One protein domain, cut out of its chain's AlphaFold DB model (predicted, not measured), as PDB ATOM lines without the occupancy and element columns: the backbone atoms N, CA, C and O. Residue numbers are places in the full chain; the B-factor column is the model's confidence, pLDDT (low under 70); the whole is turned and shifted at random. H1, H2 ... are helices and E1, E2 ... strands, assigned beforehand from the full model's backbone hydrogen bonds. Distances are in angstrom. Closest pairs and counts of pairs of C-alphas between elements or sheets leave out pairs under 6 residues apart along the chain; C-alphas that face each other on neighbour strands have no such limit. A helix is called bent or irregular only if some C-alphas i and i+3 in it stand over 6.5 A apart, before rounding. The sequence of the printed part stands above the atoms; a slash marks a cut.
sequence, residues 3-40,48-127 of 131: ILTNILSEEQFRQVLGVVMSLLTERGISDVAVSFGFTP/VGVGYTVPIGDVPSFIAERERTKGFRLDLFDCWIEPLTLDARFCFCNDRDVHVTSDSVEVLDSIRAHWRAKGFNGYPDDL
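Overview. This is residues 3 to 40 and 48 to 127 of the 131 residues of an uncharacterized protein of Verrucomicrobia bacterium (UniProt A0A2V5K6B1). One strongly twisted wall of five antiparallel strands, E2-E1-E3-E4-E5, has H1 and H2 over one face and no named helix over the other. H3 packs at the E5 edge. The printed part has 118 residues, with three named helices and five named strands in the order H1 E1 E2 H2 E3 E4 E5 H3, a mixed class. It is compact, with a radius of gyration of the C-alphas of 13.3 A and spans of 37 by 29 by 23 A.

Along the chain. H1, residues 10 to 26, runs 24.7 A from C-alpha 10 at (-40.718, 7.981, 39.856). E1 is residues 31 to 36, 16.6 A, and E2 residues 52 to 55. H2, residues 56 to 69, 20.5 A, is irregular: C-alphas 57 and 60 are 7.3 A apart. E3 is residues 79 to 83, E4 89 to 92 and E5 98 to 101. H3, residues 105 to 117, 18.3 A, ends at (-34.686, 5.579, 21.035).

Arrangement. N 34 and O 52 of E1 and E2 are 2.8 A apart, and N 33 and O 82 of E1 and E3 2.8 A, both within hydrogen-bond range. E3, E4 and E5 form a meander of two hairpins, each strand antiparallel to the one before, with N 81 and O 90 at 2.8 A and N 91 and O 99 at 2.8 A. E2, H2 and E3 form a split strand-helix-strand unit, E1 between its strands, with a right-handed crossover. In two layers, a sheet with helices on one face, H1 has a height over the sheet of 9.3 A and H2 of 9.4 A. H2 touches H1 with residues 56 to 60 alone, closest at the C-alphas of Met 21 and Ile 56, 6.6 A, opposite ways at a shallow tilt of 32 degrees, only just short of steep. H3 only grazes the sheet with residues 107 to 112. H1 and H3 only just touch, with 3 pairs of C-alphas within 8 A, the closest being those of Leu 23 and His 114, 7.4 A. Every O i to N i+4 pair is within hydrogen-bond range in H1 and H3, and 8 of 10 in H2.

Size, cuts and confidence. The farthest C-alphas, of Thr 69 and Glu 106, are 38.2 A apart. Residues 41 to 47 are not printed, with 11.8 A between C-alphas 40 and 48. Of the links printed whole, none is long. pLDDT is under 70 at residues 38 to 40 and 125 to 127.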
ATOM      1  N   ILE A   3     -33.561  -8.585  30.169       94.75
ATOM      2  CA  ILE A   3     -32.970  -7.248  30.217       94.75
ATOM      3  C   ILE A   3     -33.704  -6.409  31.257       94.75
ATOM      4  O   ILE A   3     -34.890  -6.616  31.490       94.75
ATOM      5  N   LEU A   4     -33.039  -5.412  31.823       94.69
ATOM      6  CA  LEU A   4     -33.646  -4.508  32.786       94.69
ATOM      7  C   LEU A   4     -33.076  -3.098  32.704       94.69
ATOM      8  O   LEU A   4     -31.957  -2.885  32.229       94.69
ATOM      9  N   THR A   5     -33.852  -2.116  33.142       93.38
ATOM     10  CA  THR A   5     -33.360  -0.744  33.278       93.38
ATOM     11  C   THR A   5     -32.460  -0.594  34.507       93.38
ATOM     12  O   THR A   5     -32.416  -1.451  35.383       93.38
ATOM     13  N   ASN A   6     -31.767   0.542  34.609       92.06
ATOM     14  CA  ASN A   6     -31.309   1.013  35.920       92.06
ATOM     15  C   ASN A   6     -32.520   1.381  36.797       92.06
ATOM     16  O   ASN A   6     -33.625   1.545  36.274       92.06
ATOM     17  N   ILE A   7     -32.291   1.594  38.095       92.06
ATOM     18  CA  ILE A   7     -33.275   2.230  38.982       92.06
ATOM     19  C   ILE A   7     -33.629   3.612  38.416       92.06
ATOM     20  O   ILE A   7     -32.743   4.424  38.125       92.06
ATOM     21  N   LEU A   8     -34.922   3.867  38.248       92.25
ATOM     22  CA  LEU A   8     -35.464   5.081  37.646       92.25
ATOM     23  C   LEU A   8     -36.006   6.038  38.714       92.25
ATOM     24  O   LEU A   8     -36.391   5.638  39.816       92.25
ATOM     25  N   SER A   9     -36.091   7.328  38.375       93.06
ATOM     26  CA  SER A   9     -36.942   8.242  39.141       93.06
ATOM     27  C   SER A   9     -38.417   7.843  38.996       93.06
ATOM     28  O   SER A   9     -38.796   7.188  38.029       93.06
ATOM     29  N   GLU A  10     -39.275   8.269  39.925       91.19
ATOM     30  CA  GLU A  10     -40.718   7.981  39.856       91.19
ATOM     31  C   GLU A  10     -41.344   8.468  38.536       91.19
ATOM     32  O   GLU A  10     -42.115   7.751  37.899       91.19
ATOM     33  N   GLU A  11     -40.953   9.658  38.071       93.38
ATOM     34  CA  GLU A  11     -41.411  10.202  36.790       93.38
ATOM     35  C   GLU A  11     -40.948   9.332  35.613       93.38
ATOM     36  O   GLU A  11     -41.753   8.968  34.757       93.38
ATOM     37  N   GLN A  12     -39.668   8.951  35.588       94.19
ATOM     38  CA  GLN A  12     -39.115   8.081  34.550       94.19
ATOM     39  C   GLN A  12     -39.791   6.708  34.548       94.19
ATOM     40  O   GLN A  12     -40.124   6.192  33.486       94.19
ATOM     41  N   PHE A  13     -40.053   6.139  35.723       92.88
ATOM     42  CA  PHE A  13     -40.729   4.855  35.877       92.88
ATOM     43  C   PHE A  13     -42.143   4.883  35.275       92.88
ATOM     44  O   PHE A  13     -42.523   4.000  34.503       92.88
ATOM     45  N   ARG A  14     -42.893   5.965  35.521       92.75
ATOM     46  CA  ARG A  14     -44.209   6.203  34.900       92.75
ATOM     47  C   ARG A  14     -44.113   6.434  33.393       92.75
ATOM     48  O   ARG A  14     -44.967   5.957  32.647       92.75
ATOM     49  N   GLN A  15     -43.082   7.135  32.928       94.44
ATOM     50  CA  GLN A  15     -42.843   7.331  31.497       94.44
ATOM     51  C   GLN A  15     -42.556   6.002  30.784       94.44
ATOM     52  O   GLN A  15     -43.073   5.795  29.683       94.44
ATOM     53  N   VAL A  16     -41.812   5.075  31.406       94.44
ATOM     54  CA  VAL A  16     -41.556   3.747  30.823       94.44
ATOM     55  C   VAL A  16     -42.850   2.970  30.616       94.44
ATOM     56  O   VAL A  16     -42.986   2.332  29.576       94.44
ATOM     57  N   LEU A  17     -43.836   3.072  31.516       94.75
ATOM     58  CA  LEU A  17     -45.152   2.457  31.294       94.75
ATOM     59  C   LEU A  17     -45.775   2.940  29.979       94.75
ATOM     60  O   LEU A  17     -46.174   2.125  29.148       94.75
ATOM     61  N   GLY A  18     -45.782   4.255  29.745       94.31
ATOM     62  CA  GLY A  18     -46.253   4.831  28.485       94.31
ATOM     63  C   GLY A  18     -45.451   4.355  27.267       94.31
ATOM     64  O   GLY A  18     -46.035   4.029  26.234       94.31
ATOM     65  N   VAL A  19     -44.124   4.251  27.390       95.06
ATOM     66  CA  VAL A  19     -43.248   3.731  26.325       95.06
ATOM     67  C   VAL A  19     -43.552   2.267  26.007       95.06
ATOM     68  O   VAL A  19     -43.657   1.918  24.833       95.06
ATOM     69  N   VAL A  20     -43.734   1.415  27.021       95.50
ATOM     70  CA  VAL A  20     -44.094   0.000  26.832       95.50
ATOM     71  C   VAL A  20     -45.454  -0.108  26.145       95.50
ATOM     72  O   VAL A  20     -45.581  -0.858  25.179       95.50
ATOM     73  N   MET A  21     -46.449   0.682  26.560       95.69
ATOM     74  CA  MET A  21     -47.770   0.662  25.917       95.69
ATOM     75  C   MET A  21     -47.697   1.121  24.454       95.69
ATOM     76  O   MET A  21     -48.308   0.497  23.588       95.69
ATOM     77  N   SER A  22     -46.905   2.158  24.147       94.50
ATOM     78  CA  SER A  22     -46.678   2.616  22.765       94.50
ATOM     79  C   SER A  22     -46.038   1.523  21.913       94.50
ATOM     80  O   SER A  22     -46.555   1.200  20.849       94.50
ATOM     81  N   LEU A  23     -44.958   0.907  22.402       95.00
ATOM     82  CA  LEU A  23     -44.248  -0.170  21.710       95.00
ATOM     83  C   LEU A  23     -45.169  -1.347  21.378       95.00
ATOM     84  O   LEU A  23     -45.148  -1.872  20.266       95.00
ATOM     85  N   LEU A  24     -45.962  -1.786  22.352       95.94
ATOM     86  CA  LEU A  24     -46.866  -2.915  22.172       95.94
ATOM     87  C   LEU A  24     -48.025  -2.553  21.223       95.94
ATOM     88  O   LEU A  24     -48.370  -3.352  20.355       95.94
ATOM     89  N   THR A  25     -48.548  -1.326  21.300       95.44
ATOM     90  CA  THR A  25     -49.574  -0.827  20.365       95.44
ATOM     91  C   THR A  25     -49.039  -0.759  18.931       95.44
ATOM     92  O   THR A  25     -49.697  -1.221  18.002       95.44
ATOM     93  N   GLU A  26     -47.818  -0.249  18.734       94.62
ATOM     94  CA  GLU A  26     -47.134  -0.199  17.429       94.62
ATOM     95  C   GLU A  26     -46.917  -1.597  16.826       94.62
ATOM     96  O   GLU A  26     -46.863  -1.750  15.605       94.62
ATOM     97  N   ARG A  27     -46.832  -2.630  17.673       93.94
ATOM     98  CA  ARG A  27     -46.743  -4.042  17.274       93.94
ATOM     99  C   ARG A  27     -48.099  -4.711  17.039       93.94
ATOM    100  O   ARG A  27     -48.133  -5.900  16.736       93.94
ATOM    101  N   GLY A  28     -49.204  -3.974  17.161       96.06
ATOM    102  CA  GLY A  28     -50.554  -4.496  16.952       96.06
ATOM    103  C   GLY A  28     -51.070  -5.376  18.092       96.06
ATOM    104  O   GLY A  28     -52.008  -6.143  17.882       96.06
ATOM    105  N   ILE A  29     -50.475  -5.288  19.286       96.62
ATOM    106  CA  ILE A  29     -51.005  -5.951  20.481       96.62
ATOM    107  C   ILE A  29     -52.285  -5.228  20.901       96.62
ATOM    108  O   ILE A  29     -52.261  -4.018  21.108       96.62
ATOM    109  N   SER A  30     -53.392  -5.960  21.034       95.81
ATOM    110  CA  SER A  30     -54.677  -5.414  21.492       95.81
ATOM    111  C   SER A  30     -54.897  -5.591  22.990       95.81
ATOM    112  O   SER A  30     -55.460  -4.707  23.630       95.81
ATOM    113  N   ASP A  31     -54.426  -6.706  23.547       97.06
ATOM    114  CA  ASP A  31     -54.722  -7.142  24.907       97.06
ATOM    115  C   ASP A  31     -53.458  -7.651  25.600       97.06
ATOM    116  O   ASP A  31     -52.588  -8.287  24.992       97.06
ATOM    117  N   VAL A  32     -53.380  -7.391  26.901       97.88
ATOM    118  CA  VAL A  32     -52.300  -7.854  27.774       97.88
ATOM    119  C   VAL A  32     -52.891  -8.481  29.032       97.88
ATOM    120  O   VAL A  32     -53.969  -8.094  29.486       97.88
ATOM    121  N   ALA A  33     -52.189  -9.443  29.620       97.12
ATOM    122  CA  ALA A  33     -52.431  -9.853  30.991       97.12
ATOM    123  C   ALA A  33     -51.692  -8.898  31.941       97.12
ATOM    124  O   ALA A  33     -50.497  -8.654  31.776       97.12
ATOM    125  N   VAL A  34     -52.398  -8.364  32.934       96.50
ATOM    126  CA  VAL A  34     -51.845  -7.542  34.016       96.50
ATOM    127  C   VAL A  34     -52.012  -8.295  35.328       96.50
ATOM    128  O   VAL A  34     -53.106  -8.771  35.627       96.50
ATOM    129  N   SER A  35     -50.951  -8.407  36.120       93.88
ATOM    130  CA  SER A  35     -51.019  -9.014  37.456       93.88
ATOM    131  C   SER A  35     -50.114  -8.286  38.439       93.88
ATOM    132  O   SER A  35     -49.104  -7.705  38.045       93.88
ATOM    133  N   PHE A  36     -50.471  -8.327  39.721       90.06
ATOM    134  CA  PHE A  36     -49.740  -7.631  40.777       90.06
ATOM    135  C   PHE A  36     -49.042  -8.627  41.700       90.06
ATOM    136  O   PHE A  36     -49.611  -9.662  42.065       90.06
ATOM    137  N   GLY A  37     -47.788  -8.333  42.035       81.88
ATOM    138  CA  GLY A  37     -46.953  -9.164  42.891       81.88
ATOM    139  C   GLY A  37     -47.198  -8.933  44.380       81.88
ATOM    140  O   GLY A  37     -47.759  -7.923  44.806       81.88
ATOM    141  N   PHE A  38     -46.762  -9.909  45.170       68.94
ATOM    142  CA  PHE A  38     -46.778  -9.848  46.624       68.94
ATOM    143  C   PHE A  38     -45.532  -9.114  47.120       68.94
ATOM    144  O   PHE A  38     -44.426  -9.461  46.711       68.94
ATOM    145  N   THR A  39     -45.688  -8.179  48.055       62.47
ATOM    146  CA  THR A  39     -44.568  -7.739  48.895       62.47
ATOM    147  C   THR A  39     -44.731  -8.320  50.301       62.47
ATOM    148  O   THR A  39     -45.861  -8.398  50.786       62.47
ATOM    149  N   PRO A  40     -43.643  -8.758  50.968       57.97
ATOM    150  CA  PRO A  40     -43.701  -9.412  52.282       57.97
ATOM    151  C   PRO A  40     -44.497  -8.653  53.347       57.97
ATOM    152  O   PRO A  40     -45.103  -9.273  54.219       57.97
ATOM    153  N   VAL A  48     -53.702  -9.581  44.333       78.25
ATOM    154  CA  VAL A  48     -52.352 -10.174  44.242       78.25
ATOM    155  C   VAL A  48     -52.419 -11.558  43.604       78.25
ATOM    156  O   VAL A  48     -53.185 -12.422  44.025       78.25
ATOM    157  N   GLY A  49     -51.581 -11.785  42.590       77.94
ATOM    158  CA  GLY A  49     -51.532 -13.047  41.850       77.94
ATOM    159  C   GLY A  49     -52.728 -13.288  40.922       77.94
ATOM    160  O   GLY A  49     -52.774 -14.322  40.255       77.94
ATOM    161  N   VAL A  50     -53.675 -12.349  40.837       85.31
ATOM    162  CA  VAL A  50     -54.783 -12.407  39.880       85.31
ATOM    163  C   VAL A  50     -54.323 -11.818  38.547       85.31
ATOM    164  O   VAL A  50     -53.849 -10.686  38.485       85.31
ATOM    165  N   GLY A  51     -54.455 -12.595  37.470       90.12
ATOM    166  CA  GLY A  51     -54.204 -12.138  36.104       90.12
ATOM    167  C   GLY A  51     -55.469 -11.563  35.472       90.12
ATOM    168  O   GLY A  51     -56.452 -12.280  35.288       90.12
ATOM    169  N   TYR A  52     -55.440 -10.282  35.116       94.56
ATOM    170  CA  TYR A  52     -56.521  -9.590  34.419       94.56
ATOM    171  C   TYR A  52     -56.164  -9.414  32.951       94.56
ATOM    172  O   TYR A  52     -55.115  -8.863  32.640       94.56
ATOM    173  N   THR A  53     -57.048  -9.811  32.040       97.38
ATOM    174  CA  THR A  53     -56.927  -9.399  30.638       97.38
ATOM    175  C   THR A  53     -57.437  -7.971  30.498       97.38
ATOM    176  O   THR A  53     -58.585  -7.688  30.845       97.38
ATOM    177  N   VAL A  54     -56.580  -7.076  30.014       97.69
ATOM    178  CA  VAL A  54     -56.863  -5.645  29.881       97.69
ATOM    179  C   VAL A  54     -56.532  -5.209  28.450       97.69
ATOM    180  O   VAL A  54     -55.435  -5.520  27.970       97.69
ATOM    181  N   PRO A  55     -57.427  -4.473  27.767       97.38
ATOM    182  CA  PRO A  55     -57.093  -3.832  26.504       97.38
ATOM    183  C   PRO A  55     -55.903  -2.892  26.687       97.38
ATOM    184  O   PRO A  55     -55.851  -2.118  27.644       97.38
ATOM    185  N   ILE A  56     -54.948  -2.915  25.761       95.88
ATOM    186  CA  ILE A  56     -53.682  -2.186  25.899       95.88
ATOM    187  C   ILE A  56     -53.868  -0.682  26.161       95.88
ATOM    188  O   ILE A  56     -53.152  -0.096  26.972       95.88
ATOM    189  N   GLY A  57     -54.863  -0.065  25.516       94.69
ATOM    190  CA  GLY A  57     -55.182   1.355  25.678       94.69
ATOM    191  C   GLY A  57     -55.730   1.706  27.064       94.69
ATOM    192  O   GLY A  57     -55.612   2.853  27.492       94.69
ATOM    193  N   ASP A  58     -56.262   0.716  27.784       97.38
ATOM    194  CA  ASP A  58     -56.882   0.888  29.096       97.38
ATOM    195  C   ASP A  58     -55.917   0.589  30.248       97.38
ATOM    196  O   ASP A  58     -56.204   0.949  31.389       97.38
ATOM    197  N   VAL A  59     -54.752  -0.013  29.978       96.44
ATOM    198  CA  VAL A  59     -53.768  -0.407  31.002       96.44
ATOM    199  C   VAL A  59     -53.377   0.748  31.937       96.44
ATOM    200  O   VAL A  59     -53.420   0.539  33.154       96.44
ATOM    201  N   PRO A  60     -53.050   1.972  31.459       94.06
ATOM    202  CA  PRO A  60     -52.722   3.075  32.364       94.06
ATOM    203  C   PRO A  60     -53.874   3.423  33.318       94.06
ATOM    204  O   PRO A  60     -53.651   3.634  34.511       94.06
ATOM    205  N   SER A  61     -55.107   3.441  32.806       95.12
ATOM    206  CA  SER A  61     -56.311   3.731  33.591       95.12
ATOM    207  C   SER A  61     -56.625   2.613  34.582       95.12
ATOM    208  O   SER A  61     -56.958   2.893  35.732       95.12
ATOM    209  N   PHE A  62     -56.468   1.355  34.161       94.94
ATOM    210  CA  PHE A  62     -56.629   0.180  35.010       94.94
ATOM    211  C   PHE A  62     -55.670   0.232  36.201       94.94
ATOM    212  O   PHE A  62     -56.109   0.124  37.345       94.94
ATOM    213  N   ILE A  63     -54.378   0.478  35.959       93.31
ATOM    214  CA  ILE A  63     -53.379   0.609  37.028       93.31
ATOM    215  C   ILE A  63     -53.753   1.758  37.972       93.31
ATOM    216  O   ILE A  63     -53.839   1.545  39.180       93.31
ATOM    217  N   ALA A  64     -54.057   2.946  37.439       92.62
ATOM    218  CA  ALA A  64     -54.428   4.104  38.254       92.62
ATOM    219  C   ALA A  64     -55.677   3.851  39.126       92.62
ATOM    220  O   ALA A  64     -55.752   4.306  40.271       92.62
ATOM    221  N   GLU A  65     -56.663   3.106  38.619       92.81
ATOM    222  CA  GLU A  65     -57.839   2.713  39.397       92.81
ATOM    223  C   GLU A  65     -57.466   1.805  40.574       92.81
ATOM    224  O   GLU A  65     -57.939   2.034  41.695       92.81
ATOM    225  N   ARG A  66     -56.609   0.803  40.344       90.06
ATOM    226  CA  ARG A  66     -56.131  -0.107  41.397       90.06
ATOM    227  C   ARG A  66     -55.332   0.636  42.449       90.06
ATOM    228  O   ARG A  66     -55.561   0.424  43.640       90.06
ATOM    229  N   GLU A  67     -54.503   1.586  42.031       89.00
ATOM    230  CA  GLU A  67     -53.765   2.422  42.971       89.00
ATOM    231  C   GLU A  67     -54.675   3.223  43.900       89.00
ATOM    232  O   GLU A  67     -54.433   3.335  45.101       89.00
ATOM    233  N   ARG A  68     -55.777   3.741  43.355       88.56
ATOM    234  CA  ARG A  68     -56.754   4.528  44.108       88.56
ATOM    235  C   ARG A  68     -57.633   3.684  45.034       88.56
ATOM    236  O   ARG A  68     -58.030   4.167  46.090       88.56
ATOM    237  N   THR A  69     -58.019   2.480  44.611       85.38
ATOM    238  CA  THR A  69     -59.130   1.733  45.238       85.38
ATOM    239  C   THR A  69     -58.702   0.493  46.013       85.38
ATOM    240  O   THR A  69     -59.456   0.031  46.868       85.38
ATOM    241  N   LYS A  70     -57.515  -0.050  45.730       79.94
ATOM    242  CA  LYS A  70     -57.067  -1.355  46.243       79.94
ATOM    243  C   LYS A  70     -55.803  -1.270  47.095       79.94
ATOM    244  O   LYS A  70     -55.415  -2.262  47.698       79.94
ATOM    245  N   GLY A  71     -55.192  -0.088  47.187       75.12
ATOM    246  CA  GLY A  71     -53.985   0.140  47.987       75.12
ATOM    247  C   GLY A  71     -52.696  -0.367  47.334       75.12
ATOM    248  O   GLY A  71     -51.636  -0.274  47.949       75.12
ATOM    249  N   PHE A  72     -52.771  -0.877  46.102       83.50
ATOM    250  CA  PHE A  72     -51.608  -1.109  45.247       83.50
ATOM    251  C   PHE A  72     -50.911   0.230  44.947       83.50
ATOM    252  O   PHE A  72     -51.554   1.275  44.912       83.50
ATOM    253  N   ARG A  73     -49.596   0.234  44.729       84.00
ATOM    254  CA  ARG A  73     -48.851   1.412  44.262       84.00
ATOM    255  C   ARG A  73     -47.754   0.964  43.310       84.00
ATOM    256  O   ARG A  73     -46.914   0.143  43.673       84.00
ATOM    257  N   LEU A  74     -47.788   1.501  42.098       81.88
ATOM    258  CA  LEU A  74     -46.790   1.259  41.069       81.88
ATOM    259  C   LEU A  74     -45.505   1.988  41.480       81.88
ATOM    260  O   LEU A  74     -45.426   3.200  41.278       81.88
ATOM    261  N   ASP A  75     -44.568   1.216  42.040       81.94
ATOM    262  CA  ASP A  75     -43.271   1.570  42.661       81.94
ATOM    263  C   ASP A  75     -43.091   1.006  44.080       81.94
ATOM    264  O   ASP A  75     -41.980   1.028  44.593       81.94
ATOM    265  N   LEU A  76     -44.150   0.501  44.719       85.00
ATOM    266  CA  LEU A  76     -44.059  -0.222  45.999       85.00
ATOM    267  C   LEU A  76     -44.373  -1.709  45.853       85.00
ATOM    268  O   LEU A  76     -44.168  -2.479  46.786       85.00
ATOM    269  N   PHE A  77     -44.897  -2.098  44.697       87.81
ATOM    270  CA  PHE A  77     -45.344  -3.440  44.377       87.81
ATOM    271  C   PHE A  77     -44.997  -3.757  42.932       87.81
ATOM    272  O   PHE A  77     -45.101  -2.884  42.064       87.81
ATOM    273  N   ASP A  78     -44.692  -5.024  42.675       91.75
ATOM    274  CA  ASP A  78     -44.465  -5.491  41.317       91.75
ATOM    275  C   ASP A  78     -45.760  -5.441  40.508       91.75
ATOM    276  O   ASP A  78     -46.823  -5.885  40.955       91.75
ATOM    277  N   CYS A  79     -45.659  -4.949  39.280       94.25
ATOM    278  CA  CYS A  79     -46.717  -5.031  38.285       94.25
ATOM    279  C   CYS A  79     -46.182  -5.725  37.040       94.25
ATOM    280  O   CYS A  79     -45.256  -5.248  36.385       94.25
ATOM    281  N   TRP A  80     -46.788  -6.855  36.705       96.12
ATOM    282  CA  TRP A  80     -46.452  -7.628  35.526       96.12
ATOM    283  C   TRP A  80     -47.414  -7.304  34.396       96.12
ATOM    284  O   TRP A  80     -48.626  -7.321  34.600       96.12
ATOM    285  N   ILE A  81     -46.868  -7.073  33.206       97.50
ATOM    286  CA  ILE A  81     -47.619  -6.864  31.970       97.50
ATOM    287  C   ILE A  81     -47.104  -7.857  30.927       97.50
ATOM    288  O   ILE A  81     -45.926  -7.839  30.566       97.50
ATOM    289  N   GLU A  82     -47.984  -8.724  30.443       97.50
ATOM    290  CA  GLU A  82     -47.660  -9.821  29.531       97.50
ATOM    291  C   GLU A  82     -48.567  -9.757  28.291       97.50
ATOM    292  O   GLU A  82     -49.768 -10.025  28.382       97.50
ATOM    293  N   PRO A  83     -48.047  -9.345  27.123       96.62
ATOM    294  CA  PRO A  83     -48.796  -9.369  25.873       96.62
ATOM    295  C   PRO A  83     -49.198 -10.793  25.488       96.62
ATOM    296  O   PRO A  83     -48.366 -11.692  25.467       96.62
ATOM    297  N   LEU A  84     -50.452 -10.995  25.085       92.56
ATOM    298  CA  LEU A  84     -50.958 -12.348  24.801       92.56
ATOM    299  C   LEU A  84     -50.388 -12.981  23.519       92.56
ATOM    300  O   LEU A  84     -50.510 -14.186  23.316       92.56
ATOM    301  N   THR A  85     -49.809 -12.175  22.627       94.00
ATOM    302  CA  THR A  85     -49.343 -12.604  21.296       94.00
ATOM    303  C   THR A  85     -47.873 -12.279  21.024       94.00
ATOM    304  O   THR A  85     -47.405 -12.436  19.896       94.00
ATOM    305  N   LEU A  86     -47.126 -11.845  22.042       95.12
ATOM    306  CA  LEU A  86     -45.688 -11.599  21.963       95.12
ATOM    307  C   LEU A  86     -45.008 -12.316  23.127       95.12
ATOM    308  O   LEU A  86     -45.390 -12.105  24.269       95.12
ATOM    309  N   ASP A  87     -43.973 -13.101  22.829       95.75
ATOM    310  CA  ASP A  87     -43.097 -13.704  23.838       95.75
ATOM    311  C   ASP A  87     -42.268 -12.614  24.532       95.75
ATOM    312  O   ASP A  87     -41.135 -12.323  24.144       95.75
ATOM    313  N   ALA A  88     -42.877 -11.934  25.495       96.94
ATOM    314  CA  ALA A  88     -42.241 -10.969  26.368       96.94
ATOM    315  C   ALA A  88     -43.076 -10.803  27.635       96.94
ATOM    316  O   ALA A  88     -44.302 -10.768  27.584       96.94
ATOM    317  N   ARG A  89     -42.423 -10.596  28.770       97.38
ATOM    318  CA  ARG A  89     -43.092 -10.256  30.022       97.38
ATOM    319  C   ARG A  89     -42.355  -9.112  30.695       97.38
ATOM    320  O   ARG A  89     -41.158  -9.216  30.959       97.38
ATOM    321  N   PHE A  90     -43.078  -8.031  30.960       97.56
ATOM    322  CA  PHE A  90     -42.557  -6.812  31.571       97.56
ATOM    323  C   PHE A  90     -42.871  -6.824  33.068       97.56
ATOM    324  O   PHE A  90     -44.035  -6.983  33.429       97.56
ATOM    325  N   CYS A  91     -41.871  -6.636  33.929       96.19
ATOM    326  CA  CYS A  91     -42.059  -6.371  35.356       96.19
ATOM    327  C   CYS A  91     -41.725  -4.916  35.648       96.19
ATOM    328  O   CYS A  91     -40.585  -4.498  35.463       96.19
ATOM    329  N   PHE A  92     -42.695  -4.161  36.138       95.56
ATOM    330  CA  PHE A  92     -42.469  -2.893  36.816       95.56
ATOM    331  C   PHE A  92     -42.204  -3.216  38.284       95.56
ATOM    332  O   PHE A  92     -43.153  -3.412  39.041       95.56
ATOM    333  N   CYS A  93     -40.925  -3.328  38.636       92.81
ATOM    334  CA  CYS A  93     -40.452  -3.793  39.934       92.81
ATOM    335  C   CYS A  93     -40.659  -2.733  41.027       92.81
ATOM    336  O   CYS A  93     -40.604  -1.524  40.768       92.81
ATOM    337  N   ASN A  94     -40.840  -3.177  42.269       89.50
ATOM    338  CA  ASN A  94     -40.873  -2.302  43.444       89.50
ATOM    339  C   ASN A  94     -39.546  -1.548  43.701       89.50
ATOM    340  O   ASN A  94     -39.543  -0.551  44.418       89.50
ATOM    341  N   ASP A  95     -38.435  -1.956  43.081       90.25
ATOM    342  CA  ASP A  95     -37.152  -1.235  43.124       90.25
ATOM    343  C   ASP A  95     -37.047  -0.102  42.079       90.25
ATOM    344  O   ASP A  95     -36.010   0.557  41.961       90.25
ATOM    345  N   ARG A  96     -38.135   0.180  41.343       91.81
ATOM    346  CA  ARG A  96     -38.233   1.208  40.284       91.81
ATOM    347  C   ARG A  96     -37.332   0.970  39.073       91.81
ATOM    348  O   ARG A  96     -37.023   1.908  38.336       91.81
ATOM    349  N   ASP A  97     -36.934  -0.265  38.824       94.12
ATOM    350  CA  ASP A  97     -36.443  -0.722  37.531       94.12
ATOM    351  C   ASP A  97     -37.516  -1.535  36.791       94.12
ATOM    352  O   ASP A  97     -38.504  -2.006  37.357       94.12
ATOM    353  N   VAL A  98     -37.365  -1.629  35.471       95.75
ATOM    354  CA  VAL A  98     -38.279  -2.392  34.622       95.75
ATOM    355  C   VAL A  98     -37.525  -3.558  34.022       95.75
ATOM    356  O   VAL A  98     -36.575  -3.354  33.268       95.75
ATOM    357  N   HIS A  99     -37.974  -4.766  34.340       96.06
ATOM    358  CA  HIS A  99     -37.435  -6.008  33.812       96.06
ATOM    359  C   HIS A  99     -38.248  -6.455  32.602       96.06
ATOM    360  O   HIS A  99     -39.464  -6.267  32.546       96.06
ATOM    361  N   VAL A 100     -37.588  -7.082  31.638       97.25
ATOM    362  CA  VAL A 100     -38.219  -7.707  30.479       97.25
ATOM    363  C   VAL A 100     -37.616  -9.081  30.301       97.25
ATOM    364  O   VAL A 100     -36.422  -9.215  30.036       97.25
ATOM    365  N   THR A 101     -38.462 -10.095  30.395       97.00
ATOM    366  CA  THR A 101     -38.087 -11.486  30.149       97.00
ATOM    367  C   THR A 101     -38.695 -11.971  28.840       97.00
ATOM    368  O   THR A 101     -39.788 -11.555  28.469       97.00
ATOM    369  N   SER A 102     -37.955 -12.792  28.102       96.50
ATOM    370  CA  SER A 102     -38.377 -13.407  26.836       96.50
ATOM    371  C   SER A 102     -37.431 -14.557  26.502       96.50
ATOM    372  O   SER A 102     -36.241 -14.509  26.857       96.50
ATOM    373  N   ASP A 103     -37.926 -15.576  25.807       95.88
ATOM    374  CA  ASP A 103     -37.092 -16.650  25.263       95.88
ATOM    375  C   ASP A 103     -36.465 -16.271  23.911       95.88
ATOM    376  O   ASP A 103     -35.516 -16.917  23.459       95.88
ATOM    377  N   SER A 104     -36.909 -15.170  23.299       95.56
ATOM    378  CA  SER A 104     -36.376 -14.643  22.043       95.56
ATOM    379  C   SER A 104     -35.392 -13.483  22.242       95.56
ATOM    380  O   SER A 104     -35.760 -12.376  22.646       95.56
ATOM    381  N   VAL A 105     -34.124 -13.696  21.858       93.62
ATOM    382  CA  VAL A 105     -33.098 -12.630  21.825       93.62
ATOM    383  C   VAL A 105     -33.541 -11.482  20.920       93.62
ATOM    384  O   VAL A 105     -33.368 -10.319  21.269       93.62
ATOM    385  N   GLU A 106     -34.139 -11.795  19.770       94.50
ATOM    386  CA  GLU A 106     -34.573 -10.797  18.791       94.50
ATOM    387  C   GLU A 106     -35.660  -9.877  19.363       94.50
ATOM    388  O   GLU A 106     -35.663  -8.667  19.110       94.50
ATOM    389  N   VAL A 107     -36.563 -10.433  20.182       94.88
ATOM    390  CA  VAL A 107     -37.576  -9.646  20.892       94.88
ATOM    391  C   VAL A 107     -36.909  -8.710  21.895       94.88
ATOM    392  O   VAL A 107     -37.180  -7.507  21.854       94.88
ATOM    393  N   LEU A 108     -35.997  -9.220  22.730       95.06
ATOM    394  CA  LEU A 108     -35.274  -8.408  23.718       95.06
ATOM    395  C   LEU A 108     -34.434  -7.305  23.063       95.06
ATOM    396  O   LEU A 108     -34.486  -6.153  23.494       95.06
ATOM    397  N   ASP A 109     -33.711  -7.617  21.990       93.94
ATOM    398  CA  ASP A 109     -32.892  -6.651  21.257       93.94
ATOM    399  C   ASP A 109     -33.745  -5.541  20.639       93.94
ATOM    400  O   ASP A 109     -33.371  -4.363  20.690       93.94
ATOM    401  N   SER A 110     -34.913  -5.891  20.100       94.06
ATOM    402  CA  SER A 110     -35.842  -4.917  19.538       94.06
ATOM    403  C   SER A 110     -36.483  -4.030  20.615       94.06
ATOM    404  O   SER A 110     -36.575  -2.816  20.422       94.06
ATOM    405  N   ILE A 111     -36.859  -4.594  21.770       95.00
ATOM    406  CA  ILE A 111     -37.355  -3.823  22.925       95.00
ATOM    407  C   ILE A 111     -36.266  -2.863  23.417       95.00
ATOM    408  O   ILE A 111     -36.516  -1.665  23.562       95.00
ATOM    409  N   ARG A 112     -35.031  -3.351  23.582       93.75
ATOM    410  CA  ARG A 112     -33.876  -2.540  23.988       93.75
ATOM    411  C   ARG A 112     -33.607  -1.397  23.009       93.75
ATOM    412  O   ARG A 112     -33.343  -0.274  23.437       93.75
ATOM    413  N   ALA A 113     -33.676  -1.659  21.703       92.75
ATOM    414  CA  ALA A 113     -33.514  -0.629  20.680       92.75
ATOM    415  C   ALA A 113     -34.616   0.440  20.766       92.75
ATOM    416  O   ALA A 113     -34.315   1.633  20.688       92.75
ATOM    417  N   HIS A 114     -35.870   0.028  20.985       93.88
ATOM    418  CA  HIS A 114     -36.990   0.953  21.154       93.88
ATOM    419  C   HIS A 114     -36.827   1.819  22.411       93.88
ATOM    420  O   HIS A 114     -36.951   3.040  22.337       93.88
ATOM    421  N   TRP A 115     -36.483   1.217  23.549       93.50
ATOM    422  CA  TRP A 115     -36.199   1.945  24.788       93.50
ATOM    423  C   TRP A 115     -35.086   2.973  24.608       93.50
ATOM    424  O   TRP A 115     -35.264   4.138  24.971       93.50
ATOM    425  N   ARG A 116     -33.987   2.590  23.947       92.56
ATOM    426  CA  ARG A 116     -32.860   3.494  23.681       92.56
ATOM    427  C   ARG A 116     -33.275   4.697  22.843       92.56
ATOM    428  O   ARG A 116     -32.854   5.814  23.134       92.56
ATOM    429  N   ALA A 117     -34.136   4.493  21.846       92.62
ATOM    430  CA  ALA A 117     -34.686   5.579  21.035       92.62
ATOM    431  C   ALA A 117     -35.571   6.553  21.842       92.62
ATOM    432  O   ALA A 117     -35.762   7.692  21.421       92.62
ATOM    433  N   LYS A 118     -36.089   6.127  22.999       92.94
ATOM    434  CA  LYS A 118     -36.890   6.939  23.931       92.94
ATOM    435  C   LYS A 118     -36.089   7.454  25.136       92.94
ATOM    436  O   LYS A 118     -36.670   8.077  26.015       92.94
ATOM    437  N   GLY A 119     -34.772   7.227  25.169       90.50
ATOM    438  CA  GLY A 119     -33.886   7.699  26.239       90.50
ATOM    439  C   GLY A 119     -33.728   6.746  27.428       90.50
ATOM    440  O   GLY A 119     -33.118   7.131  28.423       90.50
ATOM    441  N   PHE A 120     -34.221   5.510  27.329       89.69
ATOM    442  CA  PHE A 120     -34.065   4.476  28.356       89.69
ATOM    443  C   PHE A 120     -33.033   3.432  27.924       89.69
ATOM    444  O   PHE A 120     -33.012   3.005  26.774       89.69
ATOM    445  N   ASN A 121     -32.184   2.981  28.844       86.44
ATOM    446  CA  ASN A 121     -31.237   1.899  28.573       86.44
ATOM    447  C   ASN A 121     -31.726   0.608  29.235       86.44
ATOM    448  O   ASN A 121     -32.088   0.630  30.407       86.44
ATOM    449  N   GLY A 122     -31.707  -0.494  28.482       82.12
ATOM    450  CA  GLY A 122     -31.895  -1.849  28.997       82.12
ATOM    451  C   GLY A 122     -30.572  -2.608  28.957       82.12
ATOM    452  O   GLY A 122     -29.913  -2.642  27.913       82.12
ATOM    453  N   TYR A 123     -30.185  -3.203  30.077       84.06
ATOM    454  CA  TYR A 123     -28.959  -3.975  30.245       84.06
ATOM    455  C   TYR A 123     -29.310  -5.451  30.433       84.06
ATOM    456  O   TYR A 123     -30.344  -5.734  31.022       84.06
ATOM    457  N   PRO A 124     -28.500  -6.393  29.940       79.50
ATOM    458  CA  PRO A 124     -28.546  -7.783  30.387       79.50
ATOM    459  C   PRO A 124     -28.425  -7.900  31.917       79.50
ATOM    460  O   PRO A 124     -27.648  -7.159  32.525       79.50
ATOM    461  N   ASP A 125     -29.167  -8.824  32.533       66.31
ATOM    462  CA  ASP A 125     -29.178  -9.018  33.998       66.31
ATOM    463  C   ASP A 125     -27.798  -9.374  34.585       66.31
ATOM    464  O   ASP A 125     -27.412  -8.933  35.670       66.31
ATOM    465  N   ASP A 126     -26.956 -10.050  33.807       57.84
ATOM    466  CA  ASP A 126     -25.587 -10.397  34.189       57.84
ATOM    467  C   ASP A 126     -24.624  -9.193  34.269       57.84
ATOM    468  O   ASP A 126     -23.525  -9.325  34.820       57.84
ATOM    469  N   LEU A 127     -25.036  -8.004  33.805       53.69
ATOM    470  CA  LEU A 127     -24.259  -6.762  33.887       53.69
ATOM    471  C   LEU A 127     -24.580  -5.888  35.113       53.69
ATOM    472  O   LEU A 127     -23.917  -4.868  35.296       53.69
TER     473      LEU A 127